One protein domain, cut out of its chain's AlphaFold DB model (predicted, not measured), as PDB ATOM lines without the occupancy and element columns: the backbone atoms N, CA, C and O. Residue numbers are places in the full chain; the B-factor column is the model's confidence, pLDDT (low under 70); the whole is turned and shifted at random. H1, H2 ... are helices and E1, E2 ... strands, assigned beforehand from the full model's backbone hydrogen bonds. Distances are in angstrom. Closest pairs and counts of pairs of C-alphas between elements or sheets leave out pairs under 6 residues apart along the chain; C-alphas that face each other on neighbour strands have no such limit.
ATOM      1  N   ALA A  14      35.617 -15.351 301.696       92.06
ATOM      2  CA  ALA A  14      35.858 -15.938 300.386       92.06
ATOM      3  C   ALA A  14      37.346 -16.295 300.211       92.06
ATOM      4  O   ALA A  14      38.202 -15.730 300.898       92.06
ATOM      5  N   PRO A  15      37.675 -17.218 299.293       91.75
ATOM      6  CA  PRO A  15      39.061 -17.543 298.984       91.75
ATOM      7  C   PRO A  15      39.831 -16.311 298.497       91.75
ATOM      8  O   PRO A  15      39.312 -15.512 297.717       91.75
ATOM      9  N   GLY A  16      41.079 -16.169 298.947       84.38
ATOM     10  CA  GLY A  16      41.985 -15.088 298.534       84.38
ATOM     11  C   GLY A  16      41.662 -13.696 299.089       84.38
ATOM     12  O   GLY A  16      42.306 -12.730 298.687       84.38
ATOM     13  N   GLY A  17      40.706 -13.578 300.016       80.44
ATOM     14  CA  GLY A  17      40.428 -12.328 300.715       80.44
ATOM     15  C   GLY A  17      39.448 -12.510 301.871       80.44
ATOM     16  O   GLY A  17      38.265 -12.790 301.667       80.44
ATOM     17  N   VAL A  18      39.932 -12.322 303.098       82.75
ATOM     18  CA  VAL A  18      39.095 -12.338 304.303       82.75
ATOM     19  C   VAL A  18      38.484 -10.956 304.484       82.75
ATOM     20  O   VAL A  18      39.188 -10.009 304.804       82.75
ATOM     21  N   GLY A  19      37.168 -10.847 304.311       87.75
ATOM     22  CA  GLY A  19      36.456  -9.586 304.487       87.75
ATOM     23  C   GLY A  19      36.176  -8.849 303.181       87.75
ATOM     24  O   GLY A  19      36.631  -9.204 302.094       87.75
ATOM     25  N   ARG A  20      35.330  -7.820 303.288       91.69
ATOM     26  CA  ARG A  20      34.740  -7.127 302.134       91.69
ATOM     27  C   ARG A  20      35.770  -6.403 301.279       91.69
ATOM     28  O   ARG A  20      35.601  -6.351 300.064       91.69
ATOM     29  N   LYS A  21      36.784  -5.800 301.899       91.75
ATOM     30  CA  LYS A  21      37.758  -4.968 301.191       91.75
ATOM     31  C   LYS A  21      38.675  -5.840 300.337       91.75
ATOM     32  O   LYS A  21      38.815  -5.587 299.148       91.75
ATOM     33  N   GLU A  22      39.214  -6.887 300.937       91.38
ATOM     34  CA  GLU A  22      40.140  -7.843 300.343       91.38
ATOM     35  C   GLU A  22      39.451  -8.632 299.226       91.38
ATOM     36  O   GLU A  22      39.988  -8.747 298.126       91.38
ATOM     37  N   PHE A  23      38.219  -9.097 299.471       92.00
ATOM     38  CA  PHE A  23      37.399  -9.738 298.443       92.00
ATOM     39  C   PHE A  23      37.157  -8.811 297.247       92.00
ATOM     40  O   PHE A  23      37.347  -9.212 296.100       92.00
ATOM     41  N   TRP A  24      36.772  -7.554 297.500       93.31
ATOM     42  CA  TRP A  24      36.536  -6.589 296.427       93.31
ATOM     43  C   TRP A  24      37.811  -6.286 295.636       93.31
ATOM     44  O   TRP A  24      37.782  -6.243 294.409       93.31
ATOM     45  N   GLU A  25      38.943  -6.126 296.317       94.25
ATOM     46  CA  GLU A  25      40.230  -5.893 295.667       94.25
ATOM     47  C   GLU A  25      40.645  -7.072 294.778       94.25
ATOM     48  O   GLU A  25      41.104  -6.863 293.654       94.25
ATOM     49  N   LEU A  26      40.450  -8.311 295.236       92.38
ATOM     50  CA  LEU A  26      40.741  -9.508 294.446       92.38
ATOM     51  C   LEU A  26      39.947  -9.527 293.132       92.38
ATOM     52  O   LEU A  26      40.523  -9.785 292.075       92.38
ATOM     53  N   LEU A  27      38.657  -9.179 293.187       91.62
ATOM     54  CA  LEU A  27      37.814  -9.060 291.995       91.62
ATOM     55  C   LEU A  27      38.296  -7.944 291.061       91.62
ATOM     56  O   LEU A  27      38.397  -8.152 289.854       91.62
ATOM     57  N   MET A  28      38.617  -6.772 291.612       95.19
ATOM     58  CA  MET A  28      39.059  -5.613 290.828       95.19
ATOM     59  C   MET A  28      40.421  -5.813 290.166       95.19
ATOM     60  O   MET A  28      40.681  -5.246 289.110       95.19
ATOM     61  N   THR A  29      41.284  -6.626 290.767       94.69
ATOM     62  CA  THR A  29      42.637  -6.898 290.261       94.69
ATOM     63  C   THR A  29      42.716  -8.145 289.381       94.69
ATOM     64  O   THR A  29      43.804  -8.492 288.928       94.69
ATOM     65  N   VAL A  30      41.582  -8.812 289.116       87.44
ATOM     66  CA  VAL A  30      41.487 -10.031 288.287       87.44
ATOM     67  C   VAL A  30      42.455 -11.128 288.766       87.44
ATOM     68  O   VAL A  30      43.008 -11.902 287.985       87.44
ATOM     69  N   ARG A  31      42.686 -11.199 290.081       89.44
ATOM     70  CA  ARG A  31      43.509 -12.249 290.690       89.44
ATOM     71  C   ARG A  31      42.642 -13.464 290.994       89.44
ATOM     72  O   ARG A  31      41.473 -13.335 291.344       89.44
ATOM     73  N   THR A  32      43.221 -14.657 290.888       88.00
ATOM     74  CA  THR A  32      42.535 -15.902 291.257       88.00
ATOM     75  C   THR A  32      42.998 -16.366 292.631       88.00
ATOM     76  O   THR A  32      44.176 -16.251 292.964       88.00
ATOM     77  N   ALA A  33      42.077 -16.942 293.394       92.75
ATOM     78  CA  ALA A  33      42.363 -17.595 294.667       92.75
ATOM     79  C   ALA A  33      42.406 -19.131 294.557       92.75
ATOM     80  O   ALA A  33      42.411 -19.827 295.570       92.75
ATOM     81  N   THR A  34      42.374 -19.671 293.334       95.19
ATOM     82  CA  THR A  34      42.392 -21.121 293.128       95.19
ATOM     83  C   THR A  34      43.819 -21.624 293.285       95.19
ATOM     84  O   THR A  34      44.733 -21.132 292.625       95.19
ATOM     85  N   ARG A  35      44.007 -22.612 294.153       95.00
ATOM     86  CA  ARG A  35      45.299 -23.246 294.431       95.00
ATOM     87  C   ARG A  35      45.137 -24.761 294.520       95.00
ATOM     88  O   ARG A  35      44.015 -25.265 294.496       95.00
ATOM     89  N   ARG A  36      46.247 -25.501 294.601       97.31
ATOM     90  CA  ARG A  36      46.198 -26.938 294.907       97.31
ATOM     91  C   ARG A  36      45.528 -27.137 296.271       97.31
ATOM     92  O   ARG A  36      45.810 -26.370 297.190       97.31
ATOM     93  N   ILE A  37      44.645 -28.128 296.379       98.00
ATOM     94  CA  ILE A  37      43.977 -28.488 297.637       98.00
ATOM     95  C   ILE A  37      45.041 -28.763 298.706       98.00
ATOM     96  O   ILE A  37      46.018 -29.465 298.445       98.00
ATOM     97  N   SER A  38      44.841 -28.200 299.894       96.25
ATOM     98  CA  SER A  38      45.718 -28.331 301.057       96.25
ATOM     99  C   SER A  38      45.039 -28.994 302.258       96.25
ATOM    100  O   SER A  38      45.726 -29.481 303.152       96.25
ATOM    101  N   PHE A  39      43.703 -29.070 302.289       95.12
ATOM    102  CA  PHE A  39      42.971 -29.674 303.413       95.12
ATOM    103  C   PHE A  39      43.079 -31.203 303.498       95.12
ATOM    104  O   PHE A  39      42.797 -31.778 304.548       95.12
ATOM    105  N   PHE A  40      43.477 -31.861 302.413       96.44
ATOM    106  CA  PHE A  40      43.716 -33.300 302.335       96.44
ATOM    107  C   PHE A  40      44.644 -33.612 301.153       96.44
ATOM    108  O   PHE A  40      44.893 -32.732 300.331       96.44
ATOM    109  N   ASP A  41      45.137 -34.851 301.059       97.31
ATOM    110  CA  ASP A  41      45.942 -35.310 299.919       97.31
ATOM    111  C   ASP A  41      45.084 -35.422 298.644       97.31
ATOM    112  O   ASP A  41      44.188 -36.273 298.585       97.31
ATOM    113  N   PRO A  42      45.325 -34.584 297.616       98.00
ATOM    114  CA  PRO A  42      44.506 -34.593 296.420       98.00
ATOM    115  C   PRO A  42      44.960 -35.610 295.363       98.00
ATOM    116  O   PRO A  42      44.271 -35.727 294.350       98.00
ATOM    117  N   GLU A  43      46.077 -36.330 295.545       98.19
ATOM    118  CA  GLU A  43      46.609 -37.269 294.534       98.19
ATOM    119  C   GLU A  43      45.581 -38.285 293.999       98.19
ATOM    120  O   GLU A  43      45.519 -38.478 292.783       98.19
ATOM    121  N   PRO A  44      44.698 -38.877 294.828       98.38
ATOM    122  CA  PRO A  44      43.715 -39.844 294.339       98.38
ATOM    123  C   PRO A  44      42.619 -39.256 293.432       98.38
ATOM    124  O   PRO A  44      41.829 -40.008 292.859       98.38
ATOM    125  N   PHE A  45      42.509 -37.927 293.320       98.00
ATOM    126  CA  PHE A  45      41.381 -37.257 292.674       98.00
ATOM    127  C   PHE A  45      41.761 -36.638 291.326       98.00
ATOM    128  O   PHE A  45      42.814 -36.027 291.157       98.00
ATOM    129  N   ARG A  46      40.831 -36.704 290.364       98.06
ATOM    130  CA  ARG A  46      40.980 -36.058 289.046       98.06
ATOM    131  C   ARG A  46      41.104 -34.531 289.142       98.06
ATOM    132  O   ARG A  46      41.801 -33.929 288.332       98.06
ATOM    133  N   SER A  47      40.390 -33.902 290.076       97.94
ATOM    134  CA  SER A  47      40.463 -32.458 290.322       97.94
ATOM    135  C   SER A  47      41.248 -32.204 291.598       97.94
ATOM    136  O   SER A  47      40.816 -32.615 292.671       97.94
ATOM    137  N   GLN A  48      42.378 -31.515 291.471       98.31
ATOM    138  CA  GLN A  48      43.335 -31.312 292.566       98.31
ATOM    139  C   GLN A  48      43.414 -29.854 293.035       98.31
ATOM    140  O   GLN A  48      44.265 -29.504 293.851       98.31
ATOM    141  N   VAL A  49      42.551 -28.989 292.501       97.75
ATOM    142  CA  VAL A  49      42.544 -27.548 292.772       97.75
ATOM    143  C   VAL A  49      41.236 -27.114 293.430       97.75
ATOM    144  O   VAL A  49      40.174 -27.657 293.124       97.75
ATOM    145  N   ALA A  50      41.319 -26.133 294.326       96.94
ATOM    146  CA  ALA A  50      40.187 -25.539 295.026       96.94
ATOM    147  C   ALA A  50      40.454 -24.066 295.376       96.94
ATOM    148  O   ALA A  50      41.599 -23.621 295.461       96.94
ATOM    149  N   GLY A  51      39.382 -23.306 295.599       95.00
ATOM    150  CA  GLY A  51      39.445 -22.011 296.273       95.00
ATOM    151  C   GLY A  51      39.217 -22.222 297.764       95.00
ATOM    152  O   GLY A  51      38.075 -22.329 298.202       95.00
ATOM    153  N   GLU A  52      40.287 -22.316 298.543       94.88
ATOM    154  CA  GLU A  52      40.198 -22.493 299.994       94.88
ATOM    155  C   GLU A  52      40.148 -21.132 300.698       94.88
ATOM    156  O   GLU A  52      40.926 -20.231 300.386       94.88
ATOM    157  N   CYS A  53      39.240 -20.974 301.664       92.38
ATOM    158  CA  CYS A  53      39.227 -19.800 302.536       92.38
ATOM    159  C   CYS A  53      40.246 -19.985 303.661       92.38
ATOM    160  O   CYS A  53      40.093 -20.907 304.470       92.38
ATOM    161  N   ASP A  54      41.224 -19.087 303.755       88.38
ATOM    162  CA  ASP A  54      42.107 -18.997 304.915       88.38
ATOM    163  C   ASP A  54      41.286 -18.456 306.097       88.38
ATOM    164  O   ASP A  54      40.788 -17.332 306.068       88.38
ATOM    165  N   PHE A  55      41.043 -19.302 307.097       88.00
ATOM    166  CA  PHE A  55      40.131 -19.018 308.205       88.00
ATOM    167  C   PHE A  55      40.726 -19.537 309.509       88.00
ATOM    168  O   PHE A  55      40.966 -20.741 309.638       88.00
ATOM    169  N   ASP A  56      40.922 -18.624 310.459       90.06
ATOM    170  CA  ASP A  56      41.306 -18.925 311.834       90.06
ATOM    171  C   ASP A  56      40.124 -18.615 312.771       90.06
ATOM    172  O   ASP A  56      39.862 -17.450 313.073       90.06
ATOM    173  N   PRO A  57      39.403 -19.637 313.259       91.25
ATOM    174  CA  PRO A  57      38.240 -19.420 314.105       91.25
ATOM    175  C   PRO A  57      38.569 -18.767 315.456       91.25
ATOM    176  O   PRO A  57      37.701 -18.112 316.033       91.25
ATOM    177  N   ALA A  58      39.786 -18.940 315.980       93.19
ATOM    178  CA  ALA A  58      40.177 -18.331 317.248       93.19
ATOM    179  C   ALA A  58      40.430 -16.828 317.075       93.19
ATOM    180  O   ALA A  58      39.957 -16.032 317.887       93.19
ATOM    181  N   ALA A  59      41.110 -16.436 315.991       90.94
ATOM    182  CA  ALA A  59      41.290 -15.028 315.624       90.94
ATOM    183  C   ALA A  59      39.953 -14.320 315.339       90.94
ATOM    184  O   ALA A  59      39.815 -13.121 315.565       90.94
ATOM    185  N   GLU A  60      38.950 -15.079 314.904       89.50
ATOM    186  CA  GLU A  60      37.577 -14.622 314.666       89.50
ATOM    187  C   GLU A  60      36.731 -14.562 315.958       89.50
ATOM    188  O   GLU A  60      35.538 -14.268 315.924       89.50
ATOM    189  N   GLY A  61      37.337 -14.819 317.122       92.81
ATOM    190  CA  GLY A  61      36.709 -14.640 318.433       92.81
ATOM    191  C   GLY A  61      35.858 -15.817 318.908       92.81
ATOM    192  O   GLY A  61      35.150 -15.693 319.912       92.81
ATOM    193  N   LEU A  62      35.916 -16.973 318.237       93.94
ATOM    194  CA  LEU A  62      35.219 -18.163 318.714       93.94
ATOM    195  C   LEU A  62      35.935 -18.798 319.909       93.94
ATOM    196  O   LEU A  62      37.146 -19.010 319.925       93.94
ATOM    197  N   THR A  63      35.147 -19.201 320.903       95.94
ATOM    198  CA  THR A  63      35.648 -19.968 322.045       95.94
ATOM    199  C   THR A  63      36.021 -21.399 321.638       95.94
ATOM    200  O   THR A  63      35.387 -21.972 320.746       95.94
ATOM    201  N   PRO A  64      36.937 -22.078 322.360       96.38
ATOM    202  CA  PRO A  64      37.283 -23.477 322.082       96.38
ATOM    203  C   PRO A  64      36.075 -24.427 322.050       96.38
ATOM    204  O   PRO A  64      36.061 -25.402 321.297       96.38
ATOM    205  N   ARG A  65      35.034 -24.143 322.846       96.38
ATOM    206  CA  ARG A  65      33.788 -24.920 322.851       96.38
ATOM    207  C   ARG A  65      32.977 -24.722 321.568       96.38
ATOM    208  O   ARG A  65      32.401 -25.691 321.083       96.38
ATOM    209  N   GLN A  66      32.914 -23.500 321.038       95.25
ATOM    210  CA  GLN A  66      32.243 -23.209 319.767       95.25
ATOM    211  C   GLN A  66      32.980 -23.878 318.606       95.25
ATOM    212  O   GLN A  66      32.354 -24.612 317.849       95.25
ATOM    213  N   ILE A  67      34.309 -23.736 318.552       96.00
ATOM    214  CA  ILE A  67      35.160 -24.319 317.500       96.00
ATOM    215  C   ILE A  67      34.980 -25.835 317.400       96.00
ATOM    216  O   ILE A  67      34.866 -26.378 316.309       96.00
ATOM    217  N   ARG A  68      34.919 -26.536 318.538       95.50
ATOM    218  CA  ARG A  68      34.759 -27.999 318.554       95.50
ATOM    219  C   ARG A  68      33.358 -28.480 318.175       95.50
ATOM    220  O   ARG A  68      33.207 -29.640 317.813       95.50
ATOM    221  N   ARG A  69      32.330 -27.646 318.356       96.12
ATOM    222  CA  ARG A  69      30.921 -28.052 318.204       96.12
ATOM    223  C   ARG A  69      30.318 -27.618 316.871       96.12
ATOM    224  O   ARG A  69      29.350 -28.227 316.427       96.12
ATOM    225  N   MET A  70      30.825 -26.541 316.288       95.44
ATOM    226  CA  MET A  70      30.305 -25.967 315.054       95.44
ATOM    227  C   MET A  70      31.053 -26.548 313.858       95.44
ATOM    228  O   MET A  70      32.274 -26.668 313.886       95.44
ATOM    229  N   ASP A  71      30.317 -26.878 312.800       93.56
ATOM    230  CA  ASP A  71      30.930 -27.130 311.498       93.56
ATOM    231  C   ASP A  71      31.616 -25.856 310.973       93.56
ATOM    232  O   ASP A  71      31.224 -24.735 311.323       93.56
ATOM    233  N   ARG A  72      32.619 -26.021 310.101       89.88
ATOM    234  CA  ARG A  72      33.378 -24.915 309.499       89.88
ATOM    235  C   ARG A  72      32.475 -23.894 308.798       89.88
ATOM    236  O   ARG A  72      32.765 -22.706 308.878       89.88
ATOM    237  N   ALA A  73      31.388 -24.327 308.155       89.75
ATOM    238  CA  ALA A  73      30.456 -23.437 307.461       89.75
ATOM    239  C   ALA A  73      29.652 -22.538 308.415       89.75
ATOM    240  O   ALA A  73      29.235 -21.448 308.031       89.75
ATOM    241  N   THR A  74      29.446 -22.969 309.659       90.00
ATOM    242  CA  THR A  74      28.713 -22.198 310.676       90.00
ATOM    243  C   THR A  74      29.651 -21.330 311.515       90.00
ATOM    244  O   THR A  74      29.211 -20.373 312.146       90.00
ATOM    245  N   ALA A  75      30.941 -21.670 311.563       81.94
ATOM    246  CA  ALA A  75      31.911 -21.051 312.461       81.94
ATOM    247  C   ALA A  75      32.385 -19.653 312.020       81.94
ATOM    248  O   ALA A  75      33.129 -19.018 312.755       81.94
TER     249      ALA A  75
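Overview. This is residues 14 to 75 of the 78 residues of a protein of Nocardiopsis metallicus (UniProt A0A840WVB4). With little regular structure, this flat, mostly looped model spreads three ways from the small hairpin of E1 and E2: to H1, to a loop whose residues 41 to 46 stick out, and along residues 52 to 63 to H2. The printed part has 62 residues, 21 of them in named elements, in the order H1, E1, E2, H2; the class is mixed, helices and strands. It is loose, with a radius of gyration of the C-alphas of 14.2 A, and spans 36 by 35 by 14 A.

Arrangement. Look first at H1, residues 20 to 28, apart from H2, residues 64 to 69. E1, residues 34 to 36, and E2, residues 49 to 51, form an antiparallel hairpin at 137 degrees; find N 35 and O 50 within hydrogen-bond range at 2.9 A. In H1 and H2 every O i to N i+4 pair is within that range.

Along the chain. Find C-alpha 20 at (34.740, -7.127, 302.134); H1 runs 12.2 A from there to C-alpha 28. E1 and E2 each measure 7.2 A. H2, 8.7 A, ends at C-alpha 69, (30.921, -28.052, 318.204).

Size, cuts and confidence. The farthest C-alphas, Val 30 and Arg 65, are 38.4 A apart. Links E1 to E2 and E2 to H2 are long. The printed part has no cut, and no printed residue is under 70 in pLDDT.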